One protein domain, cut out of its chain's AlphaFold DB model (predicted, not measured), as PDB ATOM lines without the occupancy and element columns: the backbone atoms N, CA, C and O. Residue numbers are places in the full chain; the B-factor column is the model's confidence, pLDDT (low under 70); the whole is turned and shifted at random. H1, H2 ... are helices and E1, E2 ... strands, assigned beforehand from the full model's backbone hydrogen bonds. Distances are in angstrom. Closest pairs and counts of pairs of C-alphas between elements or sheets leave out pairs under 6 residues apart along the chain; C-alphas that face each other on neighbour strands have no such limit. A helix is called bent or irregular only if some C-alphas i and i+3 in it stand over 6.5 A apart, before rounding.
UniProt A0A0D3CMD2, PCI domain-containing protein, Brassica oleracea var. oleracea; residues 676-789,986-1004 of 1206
ATOM      1  N   ASN A 676     129.531 142.551 144.844       91.44
ATOM      2  CA  ASN A 676     128.234 141.878 144.822       91.44
ATOM      3  C   ASN A 676     127.127 142.842 144.358       91.44
ATOM      4  O   ASN A 676     126.355 143.385 145.156       91.44
ATOM      5  N   PHE A 677     127.067 143.044 143.043       89.19
ATOM      6  CA  PHE A 677     126.100 143.908 142.367       89.19
ATOM      7  C   PHE A 677     124.646 143.512 142.663       89.19
ATOM      8  O   PHE A 677     123.828 144.392 142.921       89.19
ATOM      9  N   ILE A 678     124.326 142.213 142.743       91.12
ATOM     10  CA  ILE A 678     122.970 141.738 143.074       91.12
ATOM     11  C   ILE A 678     122.559 142.207 144.478       91.12
ATOM     12  O   ILE A 678     121.459 142.730 144.663       91.12
ATOM     13  N   ALA A 679     123.433 142.068 145.480       93.50
ATOM     14  CA  ALA A 679     123.171 142.576 146.824       93.50
ATOM     15  C   ALA A 679     123.073 144.110 146.842       93.50
ATOM     16  O   ALA A 679     122.182 144.653 147.493       93.50
ATOM     17  N   PHE A 680     123.930 144.806 146.091       92.12
ATOM     18  CA  PHE A 680     123.900 146.264 145.980       92.12
ATOM     19  C   PHE A 680     122.584 146.778 145.372       92.12
ATOM     20  O   PHE A 680     121.916 147.598 145.993       92.12
ATOM     21  N   PHE A 681     122.137 146.260 144.223       88.06
ATOM     22  CA  PHE A 681     120.883 146.688 143.585       88.06
ATOM     23  C   PHE A 681     119.619 146.144 144.281       88.06
ATOM     24  O   PHE A 681     118.511 146.618 144.016       88.06
ATOM     25  N   ARG A 682     119.749 145.187 145.213       91.00
ATOM     26  CA  ARG A 682     118.694 144.832 146.186       91.00
ATOM     27  C   ARG A 682     118.664 145.754 147.411       91.00
ATOM     28  O   ARG A 682     117.608 145.878 148.020       91.00
ATOM     29  N   LEU A 683     119.781 146.395 147.763       91.31
ATOM     30  CA  LEU A 683     119.836 147.452 148.781       91.31
ATOM     31  C   LEU A 683     119.405 148.808 148.208       91.31
ATOM     32  O   LEU A 683     118.678 149.526 148.880       91.31
ATOM     33  N   ALA A 684     119.765 149.128 146.961       86.31
ATOM     34  CA  ALA A 684     119.362 150.368 146.287       86.31
ATOM     35  C   ALA A 684     117.830 150.508 146.221       86.31
ATOM     36  O   ALA A 684     117.297 151.536 146.614       86.31
ATOM     37  N   ARG A 685     117.117 149.430 145.858       80.69
ATOM     38  CA  ARG A 685     115.639 149.338 145.889       80.69
ATOM     39  C   ARG A 685     115.006 149.369 147.294       80.69
ATOM     40  O   ARG A 685     113.797 149.241 147.417       80.69
ATOM     41  N   LYS A 686     115.810 149.477 148.355       86.38
ATOM     42  CA  LYS A 686     115.378 149.585 149.762       86.38
ATOM     43  C   LYS A 686     115.938 150.823 150.472       86.38
ATOM     44  O   LYS A 686     115.770 150.958 151.681       86.38
ATOM     45  N   ALA A 687     116.655 151.670 149.744       84.38
ATOM     46  CA  ALA A 687     117.162 152.937 150.234       84.38
ATOM     47  C   ALA A 687     116.001 153.929 150.433       84.38
ATOM     48  O   ALA A 687     114.959 153.783 149.800       84.38
ATOM     49  N   SER A 688     116.183 154.975 151.239       82.44
ATOM     50  CA  SER A 688     115.414 156.214 151.031       82.44
ATOM     51  C   SER A 688     115.988 157.007 149.849       82.44
ATOM     52  O   SER A 688     117.110 156.739 149.408       82.44
ATOM     53  N   TYR A 689     115.257 158.002 149.335       79.69
ATOM     54  CA  TYR A 689     115.680 158.778 148.161       79.69
ATOM     55  C   TYR A 689     117.097 159.357 148.315       79.69
ATOM     56  O   TYR A 689     117.976 159.067 147.506       79.69
ATOM     57  N   LEU A 690     117.381 160.063 149.415       84.12
ATOM     58  CA  LEU A 690     118.711 160.636 149.670       84.12
ATOM     59  C   LEU A 690     119.814 159.571 149.860       84.12
ATOM     60  O   LEU A 690     120.965 159.800 149.487       84.12
ATOM     61  N   GLN A 691     119.484 158.376 150.365       89.25
ATOM     62  CA  GLN A 691     120.430 157.251 150.395       89.25
ATOM     63  C   GLN A 691     120.722 156.731 148.976       89.25
ATOM     64  O   GLN A 691     121.880 156.475 148.641       89.25
ATOM     65  N   ALA A 692     119.702 156.631 148.119       84.12
ATOM     66  CA  ALA A 692     119.846 156.243 146.719       84.12
ATOM     67  C   ALA A 692     120.636 157.294 145.907       84.12
ATOM     68  O   ALA A 692     121.513 156.923 145.127       84.12
ATOM     69  N   CYS A 693     120.433 158.593 146.164       83.56
ATOM     70  CA  CYS A 693     121.236 159.691 145.611       83.56
ATOM     71  C   CYS A 693     122.734 159.564 145.940       83.56
ATOM     72  O   CYS A 693     123.572 159.840 145.080       83.56
ATOM     73  N   LEU A 694     123.087 159.122 147.154       86.12
ATOM     74  CA  LEU A 694     124.478 158.848 147.540       86.12
ATOM     75  C   LEU A 694     125.019 157.590 146.841       86.12
ATOM     76  O   LEU A 694     126.102 157.623 146.255       86.12
ATOM     77  N   MET A 695     124.241 156.501 146.833       86.94
ATOM     78  CA  MET A 695     124.605 155.234 146.182       86.94
ATOM     79  C   MET A 695     124.779 155.355 144.658       86.94
ATOM     80  O   MET A 695     125.567 154.603 144.077       86.94
ATOM     81  N   HIS A 696     124.090 156.308 144.020       81.19
ATOM     82  CA  HIS A 696     124.137 156.596 142.581       81.19
ATOM     83  C   HIS A 696     125.567 156.626 142.017       81.19
ATOM     84  O   HIS A 696     125.837 156.051 140.959       81.19
ATOM     85  N   ALA A 697     126.503 157.231 142.754       79.50
ATOM     86  CA  ALA A 697     127.896 157.404 142.346       79.50
ATOM     87  C   ALA A 697     128.626 156.086 142.009       79.50
ATOM     88  O   ALA A 697     129.603 156.098 141.260       79.50
ATOM     89  N   HIS A 698     128.157 154.947 142.528       80.19
ATOM     90  CA  HIS A 698     128.757 153.633 142.286       80.19
ATOM     91  C   HIS A 698     128.045 152.816 141.193       80.19
ATOM     92  O   HIS A 698     128.580 151.787 140.772       80.19
ATOM     93  N   PHE A 699     126.884 153.259 140.687       84.50
ATOM     94  CA  PHE A 699     126.056 152.476 139.755       84.50
ATOM     95  C   PHE A 699     126.832 152.093 138.487       84.50
ATOM     96  O   PHE A 699     126.913 150.912 138.159       84.50
ATOM     97  N   SER A 700     127.472 153.052 137.802       79.44
ATOM     98  CA  SER A 700     128.233 152.737 136.580       79.44
ATOM     99  C   SER A 700     129.405 151.787 136.831       79.44
ATOM    100  O   SER A 700     129.731 151.017 135.933       79.44
ATOM    101  N   LYS A 701     130.054 151.848 138.001       82.94
ATOM    102  CA  LYS A 701     131.165 150.949 138.339       82.94
ATOM    103  C   LYS A 701     130.641 149.522 138.495       82.94
ATOM    104  O   LYS A 701     131.146 148.609 137.851       82.94
ATOM    105  N   LEU A 702     129.583 149.355 139.287       86.38
ATOM    106  CA  LEU A 702     129.012 148.045 139.595       86.38
ATOM    107  C   LEU A 702     128.278 147.413 138.406       86.38
ATOM    108  O   LEU A 702     128.375 146.203 138.247       86.38
ATOM    109  N   ARG A 703     127.624 148.189 137.525       87.38
ATOM    110  CA  ARG A 703     127.037 147.652 136.278       87.38
ATOM    111  C   ARG A 703     128.109 147.136 135.311       87.38
ATOM    112  O   ARG A 703     127.987 146.020 134.822       87.38
ATOM    113  N   THR A 704     129.194 147.885 135.092       85.31
ATOM    114  CA  THR A 704     130.312 147.414 134.252       85.31
ATOM    115  C   THR A 704     131.025 146.203 134.873       85.31
ATOM    116  O   THR A 704     131.353 145.264 134.152       85.31
ATOM    117  N   GLN A 705     131.205 146.159 136.199       87.25
ATOM    118  CA  GLN A 705     131.736 144.969 136.884       87.25
ATOM    119  C   GLN A 705     130.792 143.760 136.775       87.25
ATOM    120  O   GLN A 705     131.267 142.644 136.566       87.25
ATOM    121  N   ALA A 706     129.474 143.963 136.867       89.81
ATOM    122  CA  ALA A 706     128.479 142.909 136.682       89.81
ATOM    123  C   ALA A 706     128.537 142.314 135.271       89.81
ATOM    124  O   ALA A 706     128.657 141.103 135.125       89.81
ATOM    125  N   LEU A 707     128.521 143.164 134.240       87.94
ATOM    126  CA  LEU A 707     128.536 142.732 132.841       87.94
ATOM    127  C   LEU A 707     129.855 142.045 132.461       87.94
ATOM    128  O   LEU A 707     129.824 140.996 131.827       87.94
ATOM    129  N   ALA A 708     131.002 142.529 132.951       86.44
ATOM    130  CA  ALA A 708     132.276 141.818 132.804       86.44
ATOM    131  C   ALA A 708     132.292 140.453 133.526       86.44
ATOM    132  O   ALA A 708     132.847 139.492 133.001       86.44
ATOM    133  N   SER A 709     131.653 140.346 134.698       88.12
ATOM    134  CA  SER A 709     131.527 139.071 135.427       88.12
ATOM    135  C   SER A 709     130.603 138.083 134.707       88.12
ATOM    136  O   SER A 709     130.881 136.889 134.688       88.12
ATOM    137  N   LEU A 710     129.522 138.580 134.096       87.25
ATOM    138  CA  LEU A 710     128.604 137.784 133.281       87.25
ATOM    139  C   LEU A 710     129.283 137.306 131.994       87.25
ATOM    140  O   LEU A 710     129.152 136.137 131.656       87.25
ATOM    141  N   HIS A 711     130.071 138.152 131.323       83.62
ATOM    142  CA  HIS A 711     130.806 137.761 130.116       83.62
ATOM    143  C   HIS A 711     131.885 136.711 130.410       83.62
ATOM    144  O   HIS A 711     132.079 135.789 129.627       83.62
ATOM    145  N   ALA A 712     132.576 136.809 131.549       84.00
ATOM    146  CA  ALA A 712     133.565 135.812 131.962       84.00
ATOM    147  C   ALA A 712     132.949 134.473 132.427       84.00
ATOM    148  O   ALA A 712     133.679 133.497 132.592       84.00
ATOM    149  N   GLY A 713     131.634 134.435 132.683       81.94
ATOM    150  CA  GLY A 713     130.906 133.252 133.154       81.94
ATOM    151  C   GLY A 713     129.918 132.650 132.150       81.94
ATOM    152  O   GLY A 713     129.411 131.558 132.401       81.94
ATOM    153  N   LEU A 714     129.625 133.336 131.040       82.50
ATOM    154  CA  LEU A 714     128.797 132.796 129.964       82.50
ATOM    155  C   LEU A 714     129.581 131.757 129.154       82.50
ATOM    156  O   LEU A 714     130.807 131.792 129.072       82.50
ATOM    157  N   LEU A 715     128.853 130.836 128.526       75.81
ATOM    158  CA  LEU A 715     129.396 129.951 127.503       75.81
ATOM    159  C   LEU A 715     128.764 130.290 126.155       75.81
ATOM    160  O   LEU A 715     127.572 130.596 126.082       75.81
ATOM    161  N   ASN A 716     129.538 130.145 125.081       68.38
ATOM    162  CA  ASN A 716     129.051 130.283 123.712       68.38
ATOM    163  C   ASN A 716     127.748 129.489 123.484       68.38
ATOM    164  O   ASN A 716     127.701 128.271 123.675       68.38
ATOM    165  N   ASN A 717     126.712 130.190 123.012       66.25
ATOM    166  CA  ASN A 717     125.329 129.721 122.811       66.25
ATOM    167  C   ASN A 717     124.469 129.509 124.074       66.25
ATOM    168  O   ASN A 717     123.319 129.096 123.939       66.25
ATOM    169  N   GLN A 718     124.947 129.837 125.278       76.12
ATOM    170  CA  GLN A 718     124.052 130.067 126.416       76.12
ATOM    171  C   GLN A 718     123.491 131.490 126.366       76.12
ATOM    172  O   GLN A 718     124.176 132.436 125.969       76.12
ATOM    173  N   GLY A 719     122.228 131.631 126.767       79.50
ATOM    174  CA  GLY A 719     121.550 132.913 126.894       79.50
ATOM    175  C   GLY A 719     120.977 133.099 128.291       79.50
ATOM    176  O   GLY A 719     120.534 132.138 128.917       79.50
ATOM    177  N   LEU A 720     120.958 134.344 128.758       86.56
ATOM    178  CA  LEU A 720     120.253 134.761 129.971       86.56
ATOM    179  C   LEU A 720     119.072 135.659 129.588       86.56
ATOM    180  O   LEU A 720     119.258 136.513 128.719       86.56
ATOM    181  N   PRO A 721     117.895 135.541 130.230       88.06
ATOM    182  CA  PRO A 721     116.809 136.486 130.011       88.06
ATOM    183  C   PRO A 721     117.284 137.922 130.258       88.06
ATOM    184  O   PRO A 721     117.907 138.231 131.286       88.06
ATOM    185  N   VAL A 722     116.991 138.820 129.316       85.31
ATOM    186  CA  VAL A 722     117.303 140.249 129.457       85.31
ATOM    187  C   VAL A 722     116.564 140.825 130.664       85.31
ATOM    188  O   VAL A 722     117.152 141.598 131.421       85.31
ATOM    189  N   SER A 723     115.339 140.356 130.928       85.00
ATOM    190  CA  SER A 723     114.545 140.767 132.087       85.00
ATOM    191  C   SER A 723     115.251 140.474 133.422       85.00
ATOM    192  O   SER A 723     115.369 141.353 134.276       85.00
ATOM    193  N   ASP A 724     115.804 139.274 133.616       87.56
ATOM    194  CA  ASP A 724     116.554 138.937 134.837       87.56
ATOM    195  C   ASP A 724     117.884 139.686 134.930       87.56
ATOM    196  O   ASP A 724     118.216 140.215 135.993       87.56
ATOM    197  N   THR A 725     118.590 139.841 133.808       86.56
ATOM    198  CA  THR A 725     119.808 140.662 133.736       86.56
ATOM    199  C   THR A 725     119.517 142.101 134.188       86.56
ATOM    200  O   THR A 725     120.219 142.636 135.051       86.56
ATOM    201  N   SER A 726     118.417 142.689 133.705       84.00
ATOM    202  CA  SER A 726     117.910 144.015 134.086       84.00
ATOM    203  C   SER A 726     117.593 144.107 135.584       84.00
ATOM    204  O   SER A 726     118.097 144.992 136.292       84.00
ATOM    205  N   LYS A 727     116.864 143.115 136.120       84.44
ATOM    206  CA  LYS A 727     116.542 142.986 137.553       84.44
ATOM    207  C   LYS A 727     117.792 142.841 138.435       84.44
ATOM    208  O   LYS A 727     117.725 143.220 139.611       84.44
ATOM    209  N   TRP A 728     118.907 142.305 137.928       87.62
ATOM    210  CA  TRP A 728     120.167 142.144 138.671       87.62
ATOM    211  C   TRP A 728     121.042 143.402 138.668       87.62
ATOM    212  O   TRP A 728     121.605 143.738 139.712       87.62
ATOM    213  N   ILE A 729     121.149 144.103 137.532       85.44
ATOM    214  CA  ILE A 729     121.983 145.316 137.383       85.44
ATOM    215  C   ILE A 729     121.220 146.625 137.657       85.44
ATOM    216  O   ILE A 729     121.780 147.720 137.543       85.44
ATOM    217  N   GLY A 730     119.944 146.512 138.041       77.62
ATOM    218  CA  GLY A 730     119.086 147.630 138.417       77.62
ATOM    219  C   GLY A 730     118.841 148.571 137.246       77.62
ATOM    220  O   GLY A 730     119.171 149.751 137.343       77.62
ATOM    221  N   MET A 731     118.341 148.045 136.133       72.81
ATOM    222  CA  MET A 731     117.959 148.820 134.951       72.81
ATOM    223  C   MET A 731     116.483 148.595 134.607       72.81
ATOM    224  O   MET A 731     115.766 147.897 135.327       72.81
ATOM    225  N   GLU A 732     116.043 149.253 133.542       63.50
ATOM    226  CA  GLU A 732     114.777 149.003 132.858       63.50
ATOM    227  C   GLU A 732     115.103 148.371 131.498       63.50
ATOM    228  O   GLU A 732     116.230 148.500 131.009       63.50
ATOM    229  N   GLU A 733     114.176 147.602 130.935       57.72
ATOM    230  CA  GLU A 733     114.456 146.720 129.791       57.72
ATOM    231  C   GLU A 733     114.622 147.518 128.483       57.72
ATOM    232  O   GLU A 733     115.393 147.128 127.615       57.72
ATOM    233  N   GLU A 734     114.027 148.706 128.408       56.06
ATOM    234  CA  GLU A 734     114.104 149.655 127.293       56.06
ATOM    235  C   GLU A 734     115.476 150.350 127.172       56.06
ATOM    236  O   GLU A 734     115.899 150.721 126.078       56.06
ATOM    237  N   ASP A 735     116.189 150.528 128.290       64.56
ATOM    238  CA  ASP A 735     117.497 151.205 128.339       64.56
ATOM    239  C   ASP A 735     118.676 150.206 128.308       64.56
ATOM    240  O   ASP A 735     119.839 150.609 128.181       64.56
ATOM    241  N   ILE A 736     118.419 148.901 128.476       75.25
ATOM    242  CA  ILE A 736     119.483 147.910 128.690       75.25
ATOM    243  C   ILE A 736     120.218 147.529 127.403       75.25
ATOM    244  O   ILE A 736     121.426 147.295 127.451       75.25
ATOM    245  N   GLU A 737     119.534 147.506 126.257       76.88
ATOM    246  CA  GLU A 737     120.058 146.935 125.008       76.88
ATOM    247  C   GLU A 737     121.374 147.585 124.573       76.88
ATOM    248  O   GLU A 737     122.382 146.905 124.371       76.88
ATOM    249  N   ALA A 738     121.399 148.919 124.553       74.31
ATOM    250  CA  ALA A 738     122.574 149.703 124.194       74.31
ATOM    251  C   ALA A 738     123.714 149.619 125.232       74.31
ATOM    252  O   ALA A 738     124.843 149.995 124.921       74.31
ATOM    253  N   LEU A 739     123.465 149.125 126.455       75.62
ATOM    254  CA  LEU A 739     124.526 148.806 127.420       75.62
ATOM    255  C   LEU A 739     125.047 147.372 127.238       75.62
ATOM    256  O   LEU A 739     126.233 147.130 127.469       75.62
ATOM    257  N   LEU A 740     124.190 146.438 126.815       83.00
ATOM    258  CA  LEU A 740     124.570 145.056 126.515       83.00
ATOM    259  C   LEU A 740     125.401 144.973 125.230       83.00
ATOM    260  O   LEU A 740     126.490 144.403 125.272       83.00
ATOM    261  N   GLU A 741     124.959 145.611 124.139       80.62
ATOM    262  CA  GLU A 741     125.739 145.713 122.893       80.62
ATOM    263  C   GLU A 741     127.105 146.357 123.157       80.62
ATOM    264  O   GLU A 741     128.144 145.838 122.745       80.62
ATOM    265  N   TYR A 742     127.114 147.446 123.930       77.19
ATOM    266  CA  TYR A 742     128.342 148.117 124.334       77.19
ATOM    267  C   TYR A 742     129.314 147.182 125.074       77.19
ATOM    268  O   TYR A 742     130.519 147.210 124.836       77.19
ATOM    269  N   HIS A 743     128.797 146.350 125.980       76.06
ATOM    270  CA  HIS A 743     129.577 145.371 126.733       76.06
ATOM    271  C   HIS A 743     129.691 144.009 126.021       76.06
ATOM    272  O   HIS A 743     129.829 142.988 126.684       76.06
ATOM    273  N   GLY A 744     129.680 143.977 124.682       78.62
ATOM    274  CA  GLY A 744     130.046 142.790 123.898       78.62
ATOM    275  C   GLY A 744     128.997 141.674 123.860       78.62
ATOM    276  O   GLY A 744     129.302 140.564 123.429       78.62
ATOM    277  N   PHE A 745     127.761 141.942 124.281       84.44
ATOM    278  CA  PHE A 745     126.657 140.993 124.170       84.44
ATOM    279  C   PHE A 745     125.806 141.262 122.924       84.44
ATOM    280  O   PHE A 745     125.749 142.367 122.395       84.44
ATOM    281  N   SER A 746     125.098 140.235 122.465       81.62
ATOM    282  CA  SER A 746     124.074 140.320 121.427       81.62
ATOM    283  C   SER A 746     122.741 139.822 121.979       81.62
ATOM    284  O   SER A 746     122.674 138.738 122.570       81.62
ATOM    285  N   ILE A 747     121.684 140.616 121.798       84.12
ATOM    286  CA  ILE A 747     120.320 140.202 122.129       84.12
ATOM    287  C   ILE A 747     119.788 139.326 120.995       84.12
ATOM    288  O   ILE A 747     119.953 139.636 119.815       84.12
ATOM    289  N   LYS A 748     119.163 138.209 121.365       82.06
ATOM    290  CA  LYS A 748     118.449 137.303 120.467       82.06
ATOM    291  C   LYS A 748     117.039 137.126 121.014       82.06
ATOM    292  O   LYS A 748     116.874 136.703 122.156       82.06
ATOM    293  N   VAL A 749     116.035 137.478 120.219       78.81
ATOM    294  CA  VAL A 749     114.626 137.275 120.573       78.81
ATOM    295  C   VAL A 749     114.235 135.849 120.198       78.81
ATOM    296  O   VAL A 749     114.485 135.419 119.072       78.81
ATOM    297  N   PHE A 750     113.641 135.126 121.147       72.00
ATOM    298  CA  PHE A 750     113.023 133.819 120.915       72.00
ATOM    299  C   PHE A 750     111.527 133.917 121.250       72.00
ATOM    300  O   PHE A 750     110.762 134.392 120.419       72.00
ATOM    301  N   GLU A 751     111.125 133.550 122.471       72.94
ATOM    302  CA  GLU A 751     109.808 133.898 123.043       72.94
ATOM    303  C   GLU A 751     109.889 135.156 123.932       72.94
ATOM    304  O   GLU A 751     108.953 135.945 123.996       72.94
ATOM    305  N   GLU A 752     111.043 135.377 124.566       78.06
ATOM    306  CA  GLU A 752     111.442 136.604 125.269       78.06
ATOM    307  C   GLU A 752     112.849 137.030 124.772       78.06
ATOM    308  O   GLU A 752     113.523 136.240 124.091       78.06
ATOM    309  N   PRO A 753     113.327 138.259 125.050       82.44
ATOM    310  CA  PRO A 753     114.685 138.673 124.692       82.44
ATOM    311  C   PRO A 753     115.755 138.013 125.582       82.44
ATOM    312  O   PRO A 753     115.751 138.155 126.806       82.44
ATOM    313  N   TYR A 754     116.732 137.346 124.956       84.56
ATOM    314  CA  TYR A 754     117.883 136.716 125.614       84.56
ATOM    315  C   TYR A 754     119.200 137.431 125.293       84.56
ATOM    316  O   TYR A 754     119.564 137.613 124.132       84.56
ATOM    317  N   MET A 755     119.971 137.762 126.330       84.00
ATOM    318  CA  MET A 755     121.356 138.215 126.233       84.00
ATOM    319  C   MET A 755     122.272 137.017 125.965       84.00
ATOM    320  O   MET A 755     122.290 136.067 126.747       84.00
ATOM    321  N   THR A 756     123.075 137.080 124.905       83.44
ATOM    322  CA  THR A 756     124.074 136.055 124.549       83.44
ATOM    323  C   THR A 756     125.430 136.697 124.252       83.44
ATOM    324  O   THR A 756     125.481 137.838 123.799       83.44
ATOM    325  N   GLU A 757     126.535 135.985 124.477       78.00
ATOM    326  CA  GLU A 757     127.882 136.437 124.084       78.00
ATOM    327  C   GLU A 757     127.935 136.724 122.567       78.00
ATOM    328  O   GLU A 757     127.331 135.993 121.770       78.00
ATOM    329  N   ALA A 758     128.601 137.807 122.150       67.94
ATOM    330  CA  ALA A 758     128.796 138.117 120.736       67.94
ATOM    331  C   ALA A 758     130.196 137.694 120.269       67.94
ATOM    332  O   ALA A 758     131.197 138.014 120.900       67.94
ATOM    333  N   ASN A 759     130.290 137.087 119.081       59.12
ATOM    334  CA  ASN A 759     131.560 136.661 118.463       59.12
ATOM    335  C   ASN A 759     132.444 137.837 117.962       59.12
ATOM    336  O   ASN A 759     133.176 137.694 116.982       59.12
ATOM    337  N   LYS A 760     132.355 139.021 118.580       54.06
ATOM    338  CA  LYS A 760     133.160 140.214 118.286       54.06
ATOM    339  C   LYS A 760     133.986 140.553 119.527       54.06
ATOM    340  O   LYS A 760     133.427 140.758 120.595       54.06
ATOM    341  N   GLY A 761     135.311 140.599 119.371       51.72
ATOM    342  CA  GLY A 761     136.255 140.712 120.487       51.72
ATOM    343  C   GLY A 761     136.013 141.915 121.410       51.72
ATOM    344  O   GLY A 761     135.679 143.009 120.955       51.72
ATOM    345  N   TYR A 762     136.217 141.687 122.707       47.25
ATOM    346  CA  TYR A 762     135.872 142.600 123.797       47.25
ATOM    347  C   TYR A 762     136.612 143.952 123.707       47.25
ATOM    348  O   TYR A 762     137.821 144.035 123.926       47.25
ATOM    349  N   GLN A 763     135.882 145.029 123.404       47.88
ATOM    350  CA  GLN A 763     136.401 146.404 123.356       47.88
ATOM    351  C   GLN A 763     136.463 146.996 124.773       47.88
ATOM    352  O   GLN A 763     135.547 147.680 125.225       47.88
ATOM    353  N   GLN A 764     137.532 146.688 125.511       45.56
ATOM    354  CA  GLN A 764     137.609 146.967 126.952       45.56
ATOM    355  C   GLN A 764     138.019 148.412 127.319       45.56
ATOM    356  O   GLN A 764     137.895 148.792 128.484       45.56
ATOM    357  N   GLU A 765     138.499 149.225 126.369       38.59
ATOM    358  CA  GLU A 765     139.156 150.516 126.667       38.59
ATOM    359  C   GLU A 765     138.283 151.774 126.505       38.59
ATOM    360  O   GLU A 765     138.613 152.829 127.047       38.59
ATOM    361  N   THR A 766     137.150 151.699 125.807       41.62
ATOM    362  CA  THR A 766     136.217 152.829 125.696       41.62
ATOM    363  C   THR A 766     135.313 152.949 126.942       41.62
ATOM    364  O   THR A 766     135.040 151.956 127.629       41.62
ATOM    365  N   PRO A 767     134.770 154.146 127.251       48.34
ATOM    366  CA  PRO A 767     133.724 154.321 128.262       48.34
ATOM    367  C   PRO A 767     132.298 154.283 127.653       48.34
ATOM    368  O   PRO A 767     132.039 155.022 126.702       48.34
ATOM    369  N   PRO A 768     131.328 153.532 128.232       50.88
ATOM    370  CA  PRO A 768     129.961 153.489 127.704       50.88
ATOM    371  C   PRO A 768     129.280 154.867 127.666       50.88
ATOM    372  O   PRO A 768     129.538 155.684 128.565       50.88
ATOM    373  N   PRO A 769     128.397 155.124 126.676       50.56
ATOM    374  CA  PRO A 769     127.849 156.447 126.384       50.56
ATOM    375  C   PRO A 769     127.224 157.094 127.621       50.56
ATOM    376  O   PRO A 769     126.361 156.518 128.290       50.56
ATOM    377  N   GLN A 770     127.674 158.314 127.937       48.19
ATOM    378  CA  GLN A 770     127.324 158.968 129.199       48.19
ATOM    379  C   GLN A 770     125.812 159.158 129.377       48.19
ATOM    380  O   GLN A 770     125.323 159.014 130.492       48.19
ATOM    381  N   SER A 771     125.080 159.477 128.307       43.62
ATOM    382  CA  SER A 771     123.627 159.697 128.321       43.62
ATOM    383  C   SER A 771     122.850 158.475 128.821       43.62
ATOM    384  O   SER A 771     122.031 158.608 129.728       43.62
ATOM    385  N   LEU A 772     123.161 157.284 128.303       46.97
ATOM    386  CA  LEU A 772     122.505 156.029 128.687       46.97
ATOM    387  C   LEU A 772     122.762 155.693 130.165       46.97
ATOM    388  O   LEU A 772     121.840 155.401 130.932       46.97
ATOM    389  N   LYS A 773     124.024 155.835 130.602       49.59
ATOM    390  CA  LYS A 773     124.405 155.679 132.015       49.59
ATOM    391  C   LYS A 773     123.640 156.630 132.929       49.59
ATOM    392  O   LYS A 773     123.302 156.233 134.041       49.59
ATOM    393  N   LYS A 774     123.413 157.873 132.495       52.62
ATOM    394  CA  LYS A 774     122.736 158.913 133.275       52.62
ATOM    395  C   LYS A 774     121.240 158.613 133.418       52.62
ATOM    396  O   LYS A 774     120.781 158.431 134.544       52.62
ATOM    397  N   GLN A 775     120.505 158.458 132.311       49.03
ATOM    398  CA  GLN A 775     119.042 158.276 132.337       49.03
ATOM    399  C   GLN A 775     118.609 157.056 133.169       49.03
ATOM    400  O   GLN A 775     117.890 157.229 134.155       49.03
ATOM    401  N   THR A 776     119.132 155.860 132.878       48.81
ATOM    402  CA  THR A 776     118.792 154.635 133.635       48.81
ATOM    403  C   THR A 776     119.207 154.660 135.112       48.81
ATOM    404  O   THR A 776     118.779 153.824 135.908       48.81
ATOM    405  N   SER A 777     120.116 155.553 135.508       54.53
ATOM    406  CA  SER A 777     120.537 155.676 136.910       54.53
ATOM    407  C   SER A 777     119.677 156.671 137.682       54.53
ATOM    408  O   SER A 777     119.360 156.408 138.840       54.53
ATOM    409  N   LEU A 778     119.244 157.749 137.023       58.72
ATOM    410  CA  LEU A 778     118.218 158.655 137.534       58.72
ATOM    411  C   LEU A 778     116.913 157.880 137.773       58.72
ATOM    412  O   LEU A 778     116.443 157.858 138.905       58.72
ATOM    413  N   ARG A 779     116.412 157.133 136.772       60.22
ATOM    414  CA  ARG A 779     115.162 156.350 136.888       60.22
ATOM    415  C   ARG A 779     115.141 155.376 138.072       60.22
ATOM    416  O   ARG A 779     114.123 155.280 138.745       60.22
ATOM    417  N   LEU A 780     116.243 154.683 138.383       60.66
ATOM    418  CA  LEU A 780     116.265 153.768 139.536       60.66
ATOM    419  C   LEU A 780     116.206 154.508 140.886       60.66
ATOM    420  O   LEU A 780     115.548 154.030 141.806       60.66
ATOM    421  N   VAL A 781     116.897 155.646 141.021       56.34
ATOM    422  CA  VAL A 781     116.871 156.468 142.250       56.34
ATOM    423  C   VAL A 781     115.512 157.149 142.423       56.34
ATOM    424  O   VAL A 781     114.988 157.214 143.530       56.34
ATOM    425  N   ASP A 782     114.930 157.594 141.316       61.66
ATOM    426  CA  ASP A 782     113.581 158.136 141.227       61.66
ATOM    427  C   ASP A 782     112.511 157.091 141.628       61.66
ATOM    428  O   ASP A 782     111.685 157.356 142.494       61.66
ATOM    429  N   LYS A 783     112.548 155.869 141.079       61.53
ATOM    430  CA  LYS A 783     111.550 154.802 141.328       61.53
ATOM    431  C   LYS A 783     111.458 154.356 142.793       61.53
ATOM    432  O   LYS A 783     110.398 153.970 143.278       61.53
ATOM    433  N   VAL A 784     112.554 154.485 143.540       57.38
ATOM    434  CA  VAL A 784     112.580 154.280 145.000       57.38
ATOM    435  C   VAL A 784     111.628 155.245 145.735       57.38
ATOM    436  O   VAL A 784     111.064 154.893 146.774       57.38
ATOM    437  N   MET A 785     111.384 156.437 145.185       57.06
ATOM    438  CA  MET A 785     110.455 157.434 145.729       57.06
ATOM    439  C   MET A 785     108.979 157.035 145.557       57.06
ATOM    440  O   MET A 785     108.158 157.350 146.425       57.06
ATOM    441  N   THR A 786     108.629 156.314 144.485       52.12
ATOM    442  CA  THR A 786     107.283 155.747 144.295       52.12
ATOM    443  C   THR A 786     107.083 154.456 145.085       52.12
ATOM    444  O   THR A 786     106.089 154.368 145.801       52.12
ATOM    445  N   ASP A 787     108.032 153.515 145.088       47.41
ATOM    446  CA  ASP A 787     107.918 152.261 145.868       47.41
ATOM    447  C   ASP A 787     107.803 152.508 147.393       47.41
ATOM    448  O   ASP A 787     107.127 151.767 148.121       47.41
ATOM    449  N   SER A 788     108.378 153.610 147.890       48.56
ATOM    450  CA  SER A 788     108.216 154.061 149.282       48.56
ATOM    451  C   SER A 788     106.754 154.389 149.645       48.56
ATOM    452  O   SER A 788     106.338 154.185 150.786       48.56
ATOM    453  N   LYS A 789     105.938 154.844 148.678       38.31
ATOM    454  CA  LYS A 789     104.500 155.156 148.846       38.31
ATOM    455  C   LYS A 789     103.699 153.893 149.189       38.31
ATOM    456  O   LYS A 789     102.833 153.939 150.055       38.31
ATOM    457  N   PHE A 986     109.570 171.255 156.398       49.78
ATOM    458  CA  PHE A 986     109.900 171.239 154.974       49.78
ATOM    459  C   PHE A 986     110.432 169.854 154.594       49.78
ATOM    460  O   PHE A 986     111.632 169.571 154.672       49.78
ATOM    461  N   ASP A 987     109.491 168.996 154.215       60.06
ATOM    462  CA  ASP A 987     109.727 167.650 153.727       60.06
ATOM    463  C   ASP A 987     110.311 167.699 152.304       60.06
ATOM    464  O   ASP A 987     109.615 167.895 151.299       60.06
ATOM    465  N   ILE A 988     111.629 167.515 152.246       58.69
ATOM    466  CA  ILE A 988     112.407 167.394 151.014       58.69
ATOM    467  C   ILE A 988     111.934 166.220 150.156       58.69
ATOM    468  O   ILE A 988     111.896 166.359 148.932       58.69
ATOM    469  N   ASP A 989     111.542 165.098 150.762       55.94
ATOM    470  CA  ASP A 989     111.069 163.938 150.017       55.94
ATOM    471  C   ASP A 989     109.682 164.224 149.421       55.94
ATOM    472  O   ASP A 989     109.440 163.854 148.277       55.94
ATOM    473  N   GLN A 990     108.803 164.987 150.084       61.25
ATOM    474  CA  GLN A 990     107.552 165.478 149.481       61.25
ATOM    475  C   GLN A 990     107.788 166.479 148.340       61.25
ATOM    476  O   GLN A 990     107.123 166.387 147.302       61.25
ATOM    477  N   ALA A 991     108.712 167.432 148.499       59.44
ATOM    478  CA  ALA A 991     109.034 168.400 147.449       59.44
ATOM    479  C   ALA A 991     109.630 167.699 146.213       59.44
ATOM    480  O   ALA A 991     109.177 167.913 145.085       59.44
ATOM    481  N   MET A 992     110.590 166.792 146.423       58.16
ATOM    482  CA  MET A 992     111.178 165.979 145.358       58.16
ATOM    483  C   MET A 992     110.181 164.965 144.779       58.16
ATOM    484  O   MET A 992     110.210 164.729 143.577       58.16
ATOM    485  N   LYS A 993     109.215 164.468 145.560       60.06
ATOM    486  CA  LYS A 993     108.122 163.611 145.074       60.06
ATOM    487  C   LYS A 993     107.138 164.339 144.175       60.06
ATOM    488  O   LYS A 993     106.767 163.772 143.157       60.06
ATOM    489  N   ARG A 994     106.765 165.593 144.460       58.88
ATOM    490  CA  ARG A 994     105.990 166.400 143.493       58.88
ATOM    491  C   ARG A 994     106.766 166.581 142.190       58.88
ATOM    492  O   ARG A 994     106.218 166.360 141.115       58.88
ATOM    493  N   ARG A 995     108.061 166.903 142.290       62.72
ATOM    494  CA  ARG A 995     108.968 167.019 141.136       62.72
ATOM    495  C   ARG A 995     109.098 165.700 140.365       62.72
ATOM    496  O   ARG A 995     109.196 165.737 139.142       62.72
ATOM    497  N   PHE A 996     109.066 164.549 141.040       53.81
ATOM    498  CA  PHE A 996     109.081 163.240 140.392       53.81
ATOM    499  C   PHE A 996     107.729 162.870 139.769       53.81
ATOM    500  O   PHE A 996     107.696 162.465 138.615       53.81
ATOM    501  N   GLU A 997     106.604 163.110 140.446       55.03
ATOM    502  CA  GLU A 997     105.263 162.909 139.880       55.03
ATOM    503  C   GLU A 997     105.004 163.858 138.675       55.03
ATOM    504  O   GLU A 997     104.233 163.513 137.780       55.03
ATOM    505  N   GLU A 998     105.674 165.019 138.586       55.09
ATOM    506  CA  GLU A 998     105.780 165.841 137.361       55.09
ATOM    507  C   GLU A 998     106.739 165.242 136.311       55.09
ATOM    508  O   GLU A 998     106.442 165.266 135.112       55.09
ATOM    509  N   ARG A 999     107.890 164.700 136.737       52.09
ATOM    510  CA  ARG A 999     108.889 164.056 135.865       52.09
ATOM    511  C   ARG A 999     108.294 162.847 135.152       52.09
ATOM    512  O   ARG A 999     108.388 162.803 133.928       52.09
ATOM    513  N   GLU A1000     107.639 161.932 135.870       52.69
ATOM    514  CA  GLU A1000     106.965 160.766 135.285       52.69
ATOM    515  C   GLU A1000     105.922 161.192 134.261       52.69
ATOM    516  O   GLU A1000     105.962 160.693 133.148       52.69
ATOM    517  N   LYS A1001     105.079 162.193 134.544       55.97
ATOM    518  CA  LYS A1001     104.093 162.711 133.568       55.97
ATOM    519  C   LYS A1001     104.725 163.350 132.323       55.97
ATOM    520  O   LYS A1001     104.078 163.460 131.287       55.97
ATOM    521  N   SER A1002     105.990 163.774 132.399       51.03
ATOM    522  CA  SER A1002     106.773 164.195 131.227       51.03
ATOM    523  C   SER A1002     107.507 163.033 130.538       51.03
ATOM    524  O   SER A1002     107.925 163.148 129.386       51.03
ATOM    525  N   TRP A1003     107.694 161.902 131.218       51.97
ATOM    526  CA  TRP A1003     108.458 160.745 130.743       51.97
ATOM    527  C   TRP A1003     107.557 159.604 130.238       51.97
ATOM    528  O   TRP A1003     107.943 158.943 129.276       51.97
ATOM    529  N   SER A1004     106.321 159.502 130.726       60.34
ATOM    530  CA  SER A1004     105.240 158.633 130.251       60.34
ATOM    531  C   SER A1004     104.822 158.915 128.804       60.34
ATOM    532  O   SER A1004     105.233 159.908 128.186       60.34
TER     533      SER A1004
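Overview. This is residues 676 to 789 and 986 to 1004 of the 1206 residues of the protein "PCI domain-containing protein" of Brassica oleracea var. oleracea (UniProt A0A0D3CMD2). A small three-stranded sheet forms one end of an elongated body, with H3 and H4 over one face; towards the other end, H2a and H5 run side by side and H6 slants across the later part of H5. H1 packs on H3 and H2b. The 133 residues, mostly helix, hold six named helices and three strands in the order H1 H2 E1 H3 H4 E2 E3 H5 H6; the antiparallel sheet runs E1 - E3 - E2. The whole is compact, radius of gyration of the C-alphas 16.0 A, spanning 54 by 29 by 24 A.

Arrangement. H1, residues 677 to 684, touches H3, residues 722 to 729, closest C-alphas Ile 678 and Trp 728, 5.2 A. H2, residues 689 to 711, assigned as one helix by its hydrogen bonds, is bent, C-alphas 697 and 700 being 7.4 A apart; its arms H2a, 689 to 697, and H2b, 700 to 711, stand at a steep 62 degrees. H2b only grazes the sheet with residues 707 to 711. E1, residues 719 to 721, H3, H4, residues 733 to 742, and E2, residues 745 to 749, form a split strand-helix-strand unit, same-way strands joined through helices, with E3, residues 753 to 757, between them and a right-handed crossover. H3 and H4 lie on the same face, making two layers, helices over a sheet, at heights of 5.8 A and 7.3 A. N 720 and O 755 are 3.0 A apart; in the hairpin E2 and E3, N 746 and O 756 are 2.8 A apart, both within hydrogen-bond range. H5, residues 770 to 789, touches H2a with residues 777 to 785 alone, closest C-alphas Val 781 and Ala 692, 5.4 A, at a shallow 23 degrees, opposite ways. H6, residues 988 to 1003, touches H5, closest C-alphas Lys 993 and Met 785, 6.6 A. Every O i to N i+4 pair is within range in H1, H2b and H3, against 4 of 5 in H2a, 11 of 16 in H5, 11 of 12 in H6 and 2 of 6 in H4, which has 2 of 7 O i to N i+3 pairs.

Along the chain. H1 begins at C-alpha 677 (126.100, 143.908, 142.367). H5 is 30.4 A long; H6, 21.7 A, ends at C-alpha 1003 (108.458, 160.745, 130.743).

Size, cuts and confidence. The C-alphas farthest apart, Asn 716 and Phe 986, are 55.0 A apart. Residues 790 to 985 are not printed; C-alphas 789 and 986 are 18.0 A apart across the cut. The link E3 to H5 is long, 12 residues. pLDDT is under 70 at 57 residues, among them 758 to 789 and 986 to 1004.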